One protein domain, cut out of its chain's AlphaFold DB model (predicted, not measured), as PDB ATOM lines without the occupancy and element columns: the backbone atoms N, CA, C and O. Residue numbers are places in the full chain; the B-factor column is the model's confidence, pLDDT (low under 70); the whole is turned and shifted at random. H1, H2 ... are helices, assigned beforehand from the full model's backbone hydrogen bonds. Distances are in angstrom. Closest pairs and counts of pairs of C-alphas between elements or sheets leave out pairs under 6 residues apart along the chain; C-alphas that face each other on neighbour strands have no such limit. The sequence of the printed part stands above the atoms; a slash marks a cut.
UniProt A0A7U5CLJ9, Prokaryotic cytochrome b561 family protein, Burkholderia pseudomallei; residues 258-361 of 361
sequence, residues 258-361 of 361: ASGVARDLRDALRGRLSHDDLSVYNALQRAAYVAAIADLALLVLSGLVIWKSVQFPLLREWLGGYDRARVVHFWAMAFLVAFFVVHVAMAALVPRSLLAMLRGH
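What this domain is: This is residues 258 to 361 of the 361 residues of the protein "Prokaryotic cytochrome b561 family protein" of Burkholderia pseudomallei (UniProt A0A7U5CLJ9). What is the main picture? Two long helices, H2 and H4, run side by side in opposite directions as a narrow V, together where the short H3 caps their joined end and spreading toward the other. Toward the open end H1 lies crosswise on the first half of H2, and H5 turns off the end of H4, while residues 269 to 282 stick out. What is it made of, and how large is it? The printed part has 104 residues with five named helices, H1 to H5 in order, and no named strand, in the class all helix. It is loose, with a radius of gyration of the C-alphas of 17.5 A and spans of 49 by 36 by 20 A.

Where its parts are: Where do the first helices run? H1 is residues 258 to 269, 16.3 A long from C-alpha 258 at (172.321, 195.000, 110.821). H2 is residues 278 to 308, 45.1 A long, and starts at C-alpha 278 at (149.497, 196.075, 107.236). Which helices follow? H3 is residues 313 to 318, 8.8 A long, and H4 is residues 322 to 349, 40.5 A long. H5 is residues 351 to 359, 11.8 A long, ending at C-alpha 359 at (148.259, 170.364, 108.307).

How they stand to each other: How does H1 meet H2? Residues 261 to 265 of H1 touch residues 283 to 290 of H2, about perpendicular at 75 degrees; the closest C-alphas, of Leu 265 and Ala 287, are 7.0 A apart. How do H2 and H4 stand? H2 touches H4 with residues 292 to 306 alone, the closest C-alphas being those of Ser 302 and His 329 at 5.5 A. They run opposite ways at a shallow tilt of 33 degrees, only just short of steep. What of H3 and H5? H3 is close to but not clearly touching H2, with the closest C-alphas, of Val 305 and Arg 316, 5.8 A apart, and likewise H4, with those of Arg 316 and Tyr 322 6.4 A apart. H5 only just touches H4, with 3 pairs of C-alphas within 8 A and only at the corner, where the closest C-alphas, of Ala 347 and Leu 354, are 6.1 A apart; H5 is apart from H1, H2 and H3. What do the backbones show? In H1, H2, H3, H4 and H5 every O i to N i+4 pair is within hydrogen-bond range.

The domain as a whole: How far does it reach? The two C-alphas farthest apart, those of Asp 276 and Val 310, are 51.6 A from each other. Is it continuous? The printed part has no cut; the link from H1 to H2 is short, and the other three are tight. Where is confidence low? The mean pLDDT of the printed part is 72.4, and residues 258 to 287 and 350 to 361 are under 70.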
ATOM      1  N   ALA A 258     172.331 194.718 109.383       45.97
ATOM      2  CA  ALA A 258     172.321 195.000 110.821       45.97
ATOM      3  C   ALA A 258     171.961 196.475 111.113       45.97
ATOM      4  O   ALA A 258     171.386 196.783 112.153       45.97
ATOM      5  N   SER A 259     172.201 197.377 110.148       49.72
ATOM      6  CA  SER A 259     171.789 198.782 110.209       49.72
ATOM      7  C   SER A 259     170.280 199.014 110.041       49.72
ATOM      8  O   SER A 259     169.755 199.945 110.640       49.72
ATOM      9  N   GLY A 260     169.568 198.181 109.273       52.44
ATOM     10  CA  GLY A 260     168.108 198.237 109.134       52.44
ATOM     11  C   GLY A 260     167.409 197.722 110.387       52.44
ATOM     12  O   GLY A 260     166.493 198.358 110.883       52.44
ATOM     13  N   VAL A 261     167.939 196.651 110.979       49.78
ATOM     14  CA  VAL A 261     167.480 196.118 112.269       49.78
ATOM     15  C   VAL A 261     167.719 197.115 113.408       49.78
ATOM     16  O   VAL A 261     166.837 197.331 114.232       49.78
ATOM     17  N   ALA A 262     168.878 197.779 113.435       53.28
ATOM     18  CA  ALA A 262     169.168 198.825 114.414       53.28
ATOM     19  C   ALA A 262     168.325 200.097 114.205       53.28
ATOM     20  O   ALA A 262     168.081 200.827 115.165       53.28
ATOM     21  N   ARG A 263     167.890 200.376 112.969       55.81
ATOM     22  CA  ARG A 263     167.004 201.502 112.642       55.81
ATOM     23  C   ARG A 263     165.561 201.199 113.047       55.81
ATOM     24  O   ARG A 263     164.982 202.002 113.760       55.81
ATOM     25  N   ASP A 264     165.060 200.007 112.736       51.69
ATOM     26  CA  ASP A 264     163.718 199.557 113.127       51.69
ATOM     27  C   ASP A 264     163.596 199.409 114.657       51.69
ATOM     28  O   ASP A 264     162.597 199.817 115.243       51.69
ATOM     29  N   LEU A 265     164.641 198.914 115.338       53.06
ATOM     30  CA  LEU A 265     164.706 198.864 116.805       53.06
ATOM     31  C   LEU A 265     164.733 200.271 117.422       53.06
ATOM     32  O   LEU A 265     164.088 200.521 118.437       53.06
ATOM     33  N   ARG A 266     165.451 201.209 116.794       56.06
ATOM     34  CA  ARG A 266     165.497 202.615 117.214       56.06
ATOM     35  C   ARG A 266     164.157 203.317 116.997       56.06
ATOM     36  O   ARG A 266     163.775 204.122 117.839       56.06
ATOM     37  N   ASP A 267     163.452 203.015 115.914       55.25
ATOM     38  CA  ASP A 267     162.160 203.620 115.594       55.25
ATOM     39  C   ASP A 267     161.028 203.031 116.451       55.25
ATOM     40  O   ASP A 267     160.171 203.780 116.925       55.25
ATOM     41  N   ALA A 268     161.091 201.734 116.777       49.00
ATOM     42  CA  ALA A 268     160.205 201.087 117.746       49.00
ATOM     43  C   ALA A 268     160.397 201.642 119.170       49.00
ATOM     44  O   ALA A 268     159.420 201.943 119.854       49.00
ATOM     45  N   LEU A 269     161.646 201.864 119.596       55.38
ATOM     46  CA  LEU A 269     161.958 202.509 120.881       55.38
ATOM     47  C   LEU A 269     161.571 203.997 120.920       55.38
ATOM     48  O   LEU A 269     161.384 204.553 121.999       55.38
ATOM     49  N   ARG A 270     161.438 204.651 119.760       55.03
ATOM     50  CA  ARG A 270     161.021 206.058 119.638       55.03
ATOM     51  C   ARG A 270     159.508 206.253 119.562       55.03
ATOM     52  O   ARG A 270     159.065 207.389 119.415       55.03
ATOM     53  N   GLY A 271     158.715 205.185 119.674       42.69
ATOM     54  CA  GLY A 271     157.271 205.291 119.880       42.69
ATOM     55  C   GLY A 271     156.501 205.972 118.744       42.69
ATOM     56  O   GLY A 271     155.406 206.476 118.979       42.69
ATOM     57  N   ARG A 272     157.016 205.985 117.505       42.94
ATOM     58  CA  ARG A 272     156.212 206.381 116.333       42.94
ATOM     59  C   ARG A 272     155.321 205.217 115.898       42.94
ATOM     60  O   ARG A 272     155.532 204.593 114.864       42.94
ATOM     61  N   LEU A 273     154.312 204.937 116.714       47.06
ATOM     62  CA  LEU A 273     153.203 204.044 116.395       47.06
ATOM     63  C   LEU A 273     152.245 204.745 115.417       47.06
ATOM     64  O   LEU A 273     151.228 205.307 115.820       47.06
ATOM     65  N   SER A 274     152.585 204.731 114.127       40.12
ATOM     66  CA  SER A 274     151.603 204.960 113.060       40.12
ATOM     67  C   SER A 274     150.639 203.773 113.071       40.12
ATOM     68  O   SER A 274     151.067 202.653 112.821       40.12
ATOM     69  N   HIS A 275     149.382 203.997 113.455       39.50
ATOM     70  CA  HIS A 275     148.387 202.946 113.720       39.50
ATOM     71  C   HIS A 275     147.632 202.440 112.482       39.50
ATOM     72  O   HIS A 275     146.803 201.547 112.609       39.50
ATOM     73  N   ASP A 276     147.963 202.930 111.294       38.47
ATOM     74  CA  ASP A 276     147.357 202.487 110.046       38.47
ATOM     75  C   ASP A 276     148.456 201.899 109.170       38.47
ATOM     76  O   ASP A 276     149.246 202.654 108.619       38.47
ATOM     77  N   ASP A 277     148.594 200.569 109.141       41.41
ATOM     78  CA  ASP A 277     148.977 199.810 107.940       41.41
ATOM     79  C   ASP A 277     149.348 198.352 108.250       41.41
ATOM     80  O   ASP A 277     150.042 198.024 109.212       41.41
ATOM     81  N   LEU A 278     149.003 197.460 107.318       50.66
ATOM     82  CA  LEU A 278     149.497 196.075 107.236       50.66
ATOM     83  C   LEU A 278     151.044 195.979 107.242       50.66
ATOM     84  O   LEU A 278     151.606 194.928 107.558       50.66
ATOM     85  N   SER A 279     151.741 197.079 106.929       53.47
ATOM     86  CA  SER A 279     153.198 197.218 107.026       53.47
ATOM     87  C   SER A 279     153.704 197.239 108.480       53.47
ATOM     88  O   SER A 279     154.785 196.711 108.748       53.47
ATOM     89  N   VAL A 280     152.902 197.742 109.429       49.25
ATOM     90  CA  VAL A 280     153.191 197.781 110.874       49.25
ATOM     91  C   VAL A 280     153.174 196.375 111.465       49.25
ATOM     92  O   VAL A 280     154.051 196.026 112.251       49.25
ATOM     93  N   TYR A 281     152.246 195.519 111.024       50.38
ATOM     94  CA  TYR A 281     152.205 194.113 111.441       50.38
ATOM     95  C   TYR A 281     153.440 193.345 110.944       50.38
ATOM     96  O   TYR A 281     154.009 192.533 111.671       50.38
ATOM     97  N   ASN A 282     153.918 193.660 109.734       58.31
ATOM     98  CA  ASN A 282     155.161 193.112 109.189       58.31
ATOM     99  C   ASN A 282     156.408 193.639 109.929       58.31
ATOM    100  O   ASN A 282     157.331 192.868 110.190       58.31
ATOM    101  N   ALA A 283     156.435 194.919 110.317       61.50
ATOM    102  CA  ALA A 283     157.516 195.493 111.118       61.50
ATOM    103  C   ALA A 283     157.560 194.884 112.528       61.50
ATOM    104  O   ALA A 283     158.626 194.464 112.976       61.50
ATOM    105  N   LEU A 284     156.405 194.738 113.186       65.69
ATOM    106  CA  LEU A 284     156.293 194.090 114.492       65.69
ATOM    107  C   LEU A 284     156.683 192.611 114.416       65.69
ATOM    108  O   LEU A 284     157.438 192.144 115.261       65.69
ATOM    109  N   GLN A 285     156.254 191.881 113.382       62.88
ATOM    110  CA  GLN A 285     156.639 190.481 113.170       62.88
ATOM    111  C   GLN A 285     158.147 190.330 112.909       62.88
ATOM    112  O   GLN A 285     158.773 189.387 113.397       62.88
ATOM    113  N   ARG A 286     158.759 191.269 112.176       68.38
ATOM    114  CA  ARG A 286     160.209 191.288 111.937       68.38
ATOM    115  C   ARG A 286     160.989 191.640 113.204       68.38
ATOM    116  O   ARG A 286     161.984 190.978 113.494       68.38
ATOM    117  N   ALA A 287     160.529 192.628 113.966       68.50
ATOM    118  CA  ALA A 287     161.112 193.008 115.249       68.50
ATOM    119  C   ALA A 287     161.010 191.861 116.264       68.50
ATOM    120  O   ALA A 287     162.004 191.512 116.889       68.50
ATOM    121  N   ALA A 288     159.849 191.209 116.345       74.00
ATOM    122  CA  ALA A 288     159.598 190.015 117.146       74.00
ATOM    123  C   ALA A 288     160.560 188.868 116.792       74.00
ATOM    124  O   ALA A 288     161.131 188.243 117.681       74.00
ATOM    125  N   TYR A 289     160.796 188.624 115.500       74.31
ATOM    126  CA  TYR A 289     161.751 187.612 115.040       74.31
ATOM    127  C   TYR A 289     163.196 187.932 115.450       74.31
ATOM    128  O   TYR A 289     163.904 187.059 115.947       74.31
ATOM    129  N   VAL A 290     163.637 189.180 115.266       75.81
ATOM    130  CA  VAL A 290     164.977 189.611 115.690       75.81
ATOM    131  C   VAL A 290     165.120 189.516 117.205       75.81
ATOM    132  O   VAL A 290     166.127 188.998 117.679       75.81
ATOM    133  N   ALA A 291     164.124 189.993 117.949       79.38
ATOM    134  CA  ALA A 291     164.120 189.948 119.402       79.38
ATOM    135  C   ALA A 291     164.208 188.503 119.902       79.38
ATOM    136  O   ALA A 291     165.046 188.219 120.748       79.38
ATOM    137  N   ALA A 292     163.443 187.577 119.313       82.94
ATOM    138  CA  ALA A 292     163.518 186.158 119.646       82.94
ATOM    139  C   ALA A 292     164.905 185.560 119.363       82.94
ATOM    140  O   ALA A 292     165.431 184.830 120.192       82.94
ATOM    141  N   ILE A 293     165.540 185.882 118.228       78.31
ATOM    142  CA  ILE A 293     166.898 185.391 117.930       78.31
ATOM    143  C   ILE A 293     167.928 185.958 118.907       78.31
ATOM    144  O   ILE A 293     168.785 185.216 119.388       78.31
ATOM    145  N   ALA A 294     167.866 187.261 119.181       81.12
ATOM    146  CA  ALA A 294     168.779 187.917 120.110       81.12
ATOM    147  C   ALA A 294     168.621 187.358 121.531       81.12
ATOM    148  O   ALA A 294     169.619 187.089 122.196       81.12
ATOM    149  N   ASP A 295     167.382 187.125 121.960       87.69
ATOM    150  CA  ASP A 295     167.062 186.531 123.253       87.69
ATOM    151  C   ASP A 295     167.513 185.066 123.353       87.69
ATOM    152  O   ASP A 295     168.172 184.695 124.321       87.69
ATOM    153  N   LEU A 296     167.294 184.248 122.313       86.00
ATOM    154  CA  LEU A 296     167.827 182.880 122.252       86.00
ATOM    155  C   LEU A 296     169.359 182.866 122.353       86.00
ATOM    156  O   LEU A 296     169.922 182.047 123.080       86.00
ATOM    157  N   ALA A 297     170.046 183.772 121.651       85.06
ATOM    158  CA  ALA A 297     171.497 183.893 121.749       85.06
ATOM    159  C   ALA A 297     171.930 184.296 123.169       85.06
ATOM    160  O   ALA A 297     172.863 183.708 123.719       85.06
ATOM    161  N   LEU A 298     171.229 185.249 123.791       88.62
ATOM    162  CA  LEU A 298     171.487 185.678 125.164       88.62
ATOM    163  C   LEU A 298     171.272 184.538 126.171       88.62
ATOM    164  O   LEU A 298     172.099 184.357 127.065       88.62
ATOM    165  N   LEU A 299     170.214 183.738 126.014       90.75
ATOM    166  CA  LEU A 299     169.930 182.552 126.829       90.75
ATOM    167  C   LEU A 299     171.038 181.506 126.726       90.75
ATOM    168  O   LEU A 299     171.489 180.997 127.749       90.75
ATOM    169  N   VAL A 300     171.513 181.220 125.511       88.25
ATOM    170  CA  VAL A 300     172.604 180.262 125.288       88.25
ATOM    171  C   VAL A 300     173.905 180.761 125.916       88.25
ATOM    172  O   VAL A 300     174.553 180.015 126.647       88.25
ATOM    173  N   LEU A 301     174.278 182.024 125.685       87.94
ATOM    174  CA  LEU A 301     175.516 182.596 126.226       87.94
ATOM    175  C   LEU A 301     175.493 182.668 127.758       87.94
ATOM    176  O   LEU A 301     176.451 182.260 128.413       87.94
ATOM    177  N   SER A 302     174.391 183.146 128.337       88.88
ATOM    178  CA  SER A 302     174.229 183.207 129.794       88.88
ATOM    179  C   SER A 302     174.144 181.816 130.428       88.88
ATOM    180  O   SER A 302     174.766 181.585 131.463       88.88
ATOM    181  N   GLY A 303     173.469 180.860 129.783       88.19
ATOM    182  CA  GLY A 303     173.417 179.465 130.223       88.19
ATOM    183  C   GLY A 303     174.793 178.797 130.213       88.19
ATOM    184  O   GLY A 303     175.145 178.103 131.166       88.19
ATOM    185  N   LEU A 304     175.619 179.071 129.198       88.75
ATOM    186  CA  LEU A 304     176.987 178.554 129.105       88.75
ATOM    187  C   LEU A 304     177.876 179.075 130.247       88.75
ATOM    188  O   LEU A 304     178.637 178.305 130.838       88.75
ATOM    189  N   VAL A 305     177.737 180.359 130.605       88.69
ATOM    190  CA  VAL A 305     178.422 180.948 131.770       88.69
ATOM    191  C   VAL A 305     177.951 180.308 133.074       88.69
ATOM    192  O   VAL A 305     178.776 180.056 133.946       88.69
ATOM    193  N   ILE A 306     176.657 180.017 133.225       87.69
ATOM    194  CA  ILE A 306     176.124 179.375 134.439       87.69
ATOM    195  C   ILE A 306     176.592 177.918 134.548       87.69
ATOM    196  O   ILE A 306     176.960 177.479 135.635       87.69
ATOM    197  N   TRP A 307     176.614 177.176 133.438       84.94
ATOM    198  CA  TRP A 307     177.030 175.771 133.411       84.94
ATOM    199  C   TRP A 307     178.536 175.595 133.631       84.94
ATOM    200  O   TRP A 307     178.952 174.679 134.338       84.94
ATOM    201  N   LYS A 308     179.363 176.465 133.035       83.75
ATOM    202  CA  LYS A 308     180.820 176.282 132.986       83.75
ATOM    203  C   LYS A 308     181.604 177.579 133.192       83.75
ATOM    204  O   LYS A 308     182.542 177.883 132.456       83.75
ATOM    205  N   SER A 309     181.244 178.331 134.231       78.81
ATOM    206  CA  SER A 309     181.809 179.656 134.553       78.81
ATOM    207  C   SER A 309     183.339 179.694 134.614       78.81
ATOM    208  O   SER A 309     183.945 180.678 134.191       78.81
ATOM    209  N   VAL A 310     183.964 178.616 135.096       75.38
ATOM    210  CA  VAL A 310     185.426 178.490 135.230       75.38
ATOM    211  C   VAL A 310     186.121 178.354 133.871       75.38
ATOM    212  O   VAL A 310     187.255 178.788 133.715       75.38
ATOM    213  N   GLN A 311     185.446 177.789 132.867       83.00
ATOM    214  CA  GLN A 311     186.033 177.559 131.542       83.00
ATOM    215  C   GLN A 311     185.825 178.718 130.570       83.00
ATOM    216  O   GLN A 311     186.547 178.824 129.583       83.00
ATOM    217  N   PHE A 312     184.884 179.613 130.870       81.06
ATOM    218  CA  PHE A 312     184.625 180.816 130.083       81.06
ATOM    219  C   PHE A 312     184.830 182.088 130.923       81.06
ATOM    220  O   PHE A 312     183.882 182.856 131.116       81.06
ATOM    221  N   PRO A 313     186.057 182.345 131.422       81.06
ATOM    222  CA  PRO A 313     186.322 183.475 132.312       81.06
ATOM    223  C   PRO A 313     186.048 184.822 131.638       81.06
ATOM    224  O   PRO A 313     185.428 185.689 132.252       81.06
ATOM    225  N   LEU A 314     186.401 184.958 130.355       83.81
ATOM    226  CA  LEU A 314     186.177 186.180 129.584       83.81
ATOM    227  C   LEU A 314     184.675 186.479 129.449       83.81
ATOM    228  O   LEU A 314     184.227 187.569 129.783       83.81
ATOM    229  N   LEU A 315     183.863 185.498 129.039       81.38
ATOM    230  CA  LEU A 315     182.413 185.684 128.879       81.38
ATOM    231  C   LEU A 315     181.719 185.981 130.219       81.38
ATOM    232  O   LEU A 315     180.809 186.805 130.281       81.38
ATOM    233  N   ARG A 316     182.184 185.354 131.303       84.12
ATOM    234  CA  ARG A 316     181.726 185.646 132.666       84.12
ATOM    235  C   ARG A 316     181.999 187.102 133.052       84.12
ATOM    236  O   ARG A 316     181.131 187.722 133.658       84.12
ATOM    237  N   GLU A 317     183.165 187.648 132.716       86.12
ATOM    238  CA  GLU A 317     183.500 189.057 132.976       86.12
ATOM    239  C   GLU A 317     182.613 190.010 132.173       86.12
ATOM    240  O   GLU A 317     182.070 190.952 132.750       86.12
ATOM    241  N   TRP A 318     182.357 189.710 130.895       84.56
ATOM    242  CA  TRP A 318     181.421 190.477 130.061       84.56
ATOM    243  C   TRP A 318     179.994 190.503 130.629       84.56
ATOM    244  O   TRP A 318     179.326 191.532 130.563       84.56
ATOM    245  N   LEU A 319     179.527 189.397 131.217       83.62
ATOM    246  CA  LEU A 319     178.214 189.320 131.876       83.62
ATOM    247  C   LEU A 319     178.216 189.898 133.307       83.62
ATOM    248  O   LEU A 319     177.164 189.970 133.946       83.62
ATOM    249  N   GLY A 320     179.374 190.340 133.809       81.81
ATOM    250  CA  GLY A 320     179.521 190.953 135.128       81.81
ATOM    251  C   GLY A 320     179.564 189.955 136.291       81.81
ATOM    252  O   GLY A 320     179.222 190.308 137.418       81.81
ATOM    253  N   GLY A 321     179.975 188.714 136.033       87.00
ATOM    254  CA  GLY A 321     180.124 187.662 137.036       87.00
ATOM    255  C   GLY A 321     179.035 186.591 136.982       87.00
ATOM    256  O   GLY A 321     178.068 186.679 136.228       87.00
ATOM    257  N   TYR A 322     179.199 185.556 137.809       86.00
ATOM    258  CA  TYR A 322     178.271 184.422 137.875       86.00
ATOM    259  C   TYR A 322     176.874 184.836 138.364       86.00
ATOM    260  O   TYR A 322     175.871 184.487 137.745       86.00
ATOM    261  N   ASP A 323     176.797 185.645 139.424       87.00
ATOM    262  CA  ASP A 323     175.508 186.066 139.987       87.00
ATOM    263  C   ASP A 323     174.728 186.976 139.036       87.00
ATOM    264  O   ASP A 323     173.524 186.798 138.848       87.00
ATOM    265  N   ARG A 324     175.413 187.897 138.344       87.81
ATOM    266  CA  ARG A 324     174.777 188.723 137.308       87.81
ATOM    267  C   ARG A 324     174.347 187.887 136.106       87.81
ATOM    268  O   ARG A 324     173.256 188.117 135.595       87.81
ATOM    269  N   ALA A 325     175.123 186.877 135.705       89.31
ATOM    270  CA  ALA A 325     174.727 185.961 134.635       89.31
ATOM    271  C   ALA A 325     173.421 185.217 134.959       89.31
ATOM    272  O   ALA A 325     172.569 185.084 134.083       89.31
ATOM    273  N   ARG A 326     173.207 184.807 136.218       90.50
ATOM    274  CA  ARG A 326     171.936 184.207 136.667       90.50
ATOM    275  C   ARG A 326     170.759 185.170 136.547       90.50
ATOM    276  O   ARG A 326     169.692 184.768 136.089       90.50
ATOM    277  N   VAL A 327     170.952 186.439 136.915       90.50
ATOM    278  CA  VAL A 327     169.928 187.488 136.772       90.50
ATOM    279  C   VAL A 327     169.595 187.726 135.298       90.50
ATOM    280  O   VAL A 327     168.422 187.771 134.937       90.50
ATOM    281  N   VAL A 328     170.616 187.841 134.443       92.00
ATOM    282  CA  VAL A 328     170.446 188.016 132.992       92.00
ATOM    283  C   VAL A 328     169.700 186.829 132.390       92.00
ATOM    284  O   VAL A 328     168.735 187.031 131.660       92.00
ATOM    285  N   HIS A 329     170.087 185.601 132.740       93.06
ATOM    286  CA  HIS A 329     169.427 184.391 132.253       93.06
ATOM    287  C   HIS A 329     167.963 184.313 132.702       93.06
ATOM    288  O   HIS A 329     167.093 183.958 131.912       93.06
ATOM    289  N   PHE A 330     167.669 184.696 133.949       91.44
ATOM    290  CA  PHE A 330     166.300 184.748 134.459       91.44
ATOM    291  C   PHE A 330     165.428 185.740 133.680       91.44
ATOM    292  O   PHE A 330     164.314 185.396 133.287       91.44
ATOM    293  N   TRP A 331     165.928 186.952 133.425       93.38
ATOM    294  CA  TRP A 331     165.191 187.960 132.658       93.38
ATOM    295  C   TRP A 331     165.024 187.579 131.186       93.38
ATOM    296  O   TRP A 331     163.943 187.785 130.639       93.38
ATOM    297  N   ALA A 332     166.042 186.978 130.570       92.31
ATOM    298  CA  ALA A 332     165.944 186.443 129.213       92.31
ATOM    299  C   ALA A 332     164.896 185.316 129.140       92.31
ATOM    300  O   ALA A 332     164.001 185.334 128.304       92.31
ATOM    301  N   MET A 333     164.894 184.392 130.106       93.62
ATOM    302  CA  MET A 333     163.868 183.346 130.200       93.62
ATOM    303  C   MET A 333     162.463 183.943 130.385       93.62
ATOM    304  O   MET A 333     161.512 183.479 129.757       93.62
ATOM    305  N   ALA A 334     162.314 184.974 131.223       91.25
ATOM    306  CA  ALA A 334     161.038 185.659 131.423       91.25
ATOM    307  C   ALA A 334     160.548 186.342 130.134       91.25
ATOM    308  O   ALA A 334     159.366 186.240 129.798       91.25
ATOM    309  N   PHE A 335     161.453 186.982 129.389       92.38
ATOM    310  CA  PHE A 335     161.156 187.554 128.080       92.38
ATOM    311  C   PHE A 335     160.733 186.475 127.077       92.38
ATOM    312  O   PHE A 335     159.699 186.639 126.430       92.38
ATOM    313  N   LEU A 336     161.451 185.349 126.999       90.88
ATOM    314  CA  LEU A 336     161.102 184.233 126.118       90.88
ATOM    315  C   LEU A 336     159.709 183.675 126.421       90.88
ATOM    316  O   LEU A 336     158.933 183.416 125.501       90.88
ATOM    317  N   VAL A 337     159.370 183.500 127.701       91.25
ATOM    318  CA  VAL A 337     158.042 183.026 128.120       91.25
ATOM    319  C   VAL A 337     156.961 184.034 127.729       91.25
ATOM    320  O   VAL A 337     155.950 183.642 127.148       91.25
ATOM    321  N   ALA A 338     157.168 185.327 127.995       90.06
ATOM    322  CA  ALA A 338     156.221 186.372 127.606       90.06
ATOM    323  C   ALA A 338     156.027 186.416 126.083       90.06
ATOM    324  O   ALA A 338     154.897 186.436 125.592       90.06
ATOM    325  N   PHE A 339     157.127 186.352 125.334       87.69
ATOM    326  CA  PHE A 339     157.122 186.257 123.881       87.69
ATOM    327  C   PHE A 339     156.346 185.030 123.401       87.69
ATOM    328  O   PHE A 339     155.507 185.154 122.514       87.69
ATOM    329  N   PHE A 340     156.584 183.857 123.992       88.19
ATOM    330  CA  PHE A 340     155.901 182.618 123.639       88.19
ATOM    331  C   PHE A 340     154.388 182.721 123.864       88.19
ATOM    332  O   PHE A 340     153.616 182.363 122.977       88.19
ATOM    333  N   VAL A 341     153.953 183.272 125.001       87.56
ATOM    334  CA  VAL A 341     152.527 183.482 125.300       87.56
ATOM    335  C   VAL A 341     151.884 184.417 124.274       87.56
ATOM    336  O   VAL A 341     150.846 184.076 123.707       87.56
ATOM    337  N   VAL A 342     152.511 185.561 123.983       85.31
ATOM    338  CA  VAL A 342     152.014 186.508 122.970       85.31
ATOM    339  C   VAL A 342     152.000 185.866 121.581       85.31
ATOM    340  O   VAL A 342     151.022 186.003 120.850       85.31
ATOM    341  N   HIS A 343     153.049 185.127 121.220       84.25
ATOM    342  CA  HIS A 343     153.158 184.434 119.941       84.25
ATOM    343  C   HIS A 343     152.035 183.408 119.756       84.25
ATOM    344  O   HIS A 343     151.375 183.405 118.717       84.25
ATOM    345  N   VAL A 344     151.774 182.581 120.772       84.38
ATOM    346  CA  VAL A 344     150.697 181.584 120.750       84.38
ATOM    347  C   VAL A 344     149.324 182.256 120.725       84.38
ATOM    348  O   VAL A 344     148.474 181.835 119.945       84.38
ATOM    349  N   ALA A 345     149.107 183.323 121.500       82.50
ATOM    350  CA  ALA A 345     147.849 184.071 121.482       82.50
ATOM    351  C   ALA A 345     147.564 184.662 120.090       82.50
ATOM    352  O   ALA A 345     146.483 184.465 119.536       82.50
ATOM    353  N   MET A 346     148.561 185.312 119.483       74.94
ATOM    354  CA  MET A 346     148.471 185.870 118.130       74.94
ATOM    355  C   MET A 346     148.255 184.784 117.069       74.94
ATOM    356  O   MET A 346     147.497 184.985 116.120       74.94
ATOM    357  N   ALA A 347     148.878 183.614 117.232       74.75
ATOM    358  CA  ALA A 347     148.665 182.469 116.351       74.75
ATOM    359  C   ALA A 347     147.251 181.875 116.504       74.75
ATOM    360  O   ALA A 347     146.624 181.527 115.504       74.75
ATOM    361  N   ALA A 348     146.721 181.811 117.730       76.62
ATOM    362  CA  ALA A 348     145.369 181.333 118.030       76.62
ATOM    363  C   ALA A 348     144.276 182.265 117.484       76.62
ATOM    364  O   ALA A 348     143.265 181.787 116.972       76.62
ATOM    365  N   LEU A 349     144.509 183.581 117.520       75.75
ATOM    366  CA  LEU A 349     143.624 184.601 116.943       75.75
ATOM    367  C   LEU A 349     143.531 184.516 115.408       75.75
ATOM    368  O   LEU A 349     142.535 184.943 114.826       75.75
ATOM    369  N   VAL A 350     144.529 183.922 114.740       67.94
ATOM    370  CA  VAL A 350     144.544 183.703 113.285       67.94
ATOM    371  C   VAL A 350     144.567 182.196 112.982       67.94
ATOM    372  O   VAL A 350     145.571 181.666 112.510       67.94
ATOM    373  N   PRO A 351     143.453 181.464 113.170       59.31
ATOM    374  CA  PRO A 351     143.436 179.997 113.097       59.31
ATOM    375  C   PRO A 351     143.861 179.428 111.731       59.31
ATOM    376  O   PRO A 351     144.300 178.280 111.642       59.31
ATOM    377  N   ARG A 352     143.805 180.231 110.657       57.69
ATOM    378  CA  ARG A 352     144.317 179.848 109.331       57.69
ATOM    379  C   ARG A 352     145.835 179.602 109.321       57.69
ATOM    380  O   ARG A 352     146.287 178.765 108.547       57.69
ATOM    381  N   SER A 353     146.618 180.286 110.161       59.53
ATOM    382  CA  SER A 353     148.078 180.114 110.224       59.53
ATOM    383  C   SER A 353     148.481 178.891 111.059       59.53
ATOM    384  O   SER A 353     149.338 178.119 110.628       59.53
ATOM    385  N   LEU A 354     147.801 178.645 112.186       56.88
ATOM    386  CA  LEU A 354     147.965 177.428 112.994       56.88
ATOM    387  C   LEU A 354     147.632 176.170 112.194       56.88
ATOM    388  O   LEU A 354     148.405 175.213 112.183       56.88
ATOM    389  N   LEU A 355     146.513 176.185 111.463       54.03
ATOM    390  CA  LEU A 355     146.119 175.069 110.606       54.03
ATOM    391  C   LEU A 355     147.113 174.843 109.462       54.03
ATOM    392  O   LEU A 355     147.428 173.693 109.164       54.03
ATOM    393  N   ALA A 356     147.686 175.902 108.884       56.16
ATOM    394  CA  ALA A 356     148.734 175.767 107.876       56.16
ATOM    395  C   ALA A 356     150.025 175.144 108.448       56.16
ATOM    396  O   ALA A 356     150.663 174.334 107.774       56.16
ATOM    397  N   MET A 357     150.395 175.442 109.700       61.88
ATOM    398  CA  MET A 357     151.540 174.808 110.376       61.88
ATOM    399  C   MET A 357     151.263 173.373 110.849       61.88
ATOM    400  O   MET A 357     152.186 172.551 110.893       61.88
ATOM    401  N   LEU A 358     150.014 173.041 111.178       58.38
ATOM    402  CA  LEU A 358     149.627 171.719 111.677       58.38
ATOM    403  C   LEU A 358     149.253 170.732 110.557       58.38
ATOM    404  O   LEU A 358     149.529 169.542 110.678       58.38
ATOM    405  N   ARG A 359     148.694 171.207 109.438       51.94
ATOM    406  CA  ARG A 359     148.259 170.364 108.307       51.94
ATOM    407  C   ARG A 359     149.125 170.520 107.059       51.94
ATOM    408  O   ARG A 359     149.325 169.549 106.345       51.94
ATOM    409  N   GLY A 360     149.745 171.679 106.838       47.06
ATOM    410  CA  GLY A 360     150.570 171.913 105.649       47.06
ATOM    411  C   GLY A 360     149.774 172.161 104.360       47.06
ATOM    412  O   GLY A 360     150.361 172.028 103.284       47.06
ATOM    413  N   HIS A 361     148.475 172.495 104.440       44.94
ATOM    414  CA  HIS A 361     147.611 172.840 103.294       44.94
ATOM    415  C   HIS A 361     146.649 173.985 103.607       44.94
ATOM    416  O   HIS A 361     146.189 174.059 104.769       44.94
TER     417      HIS A 361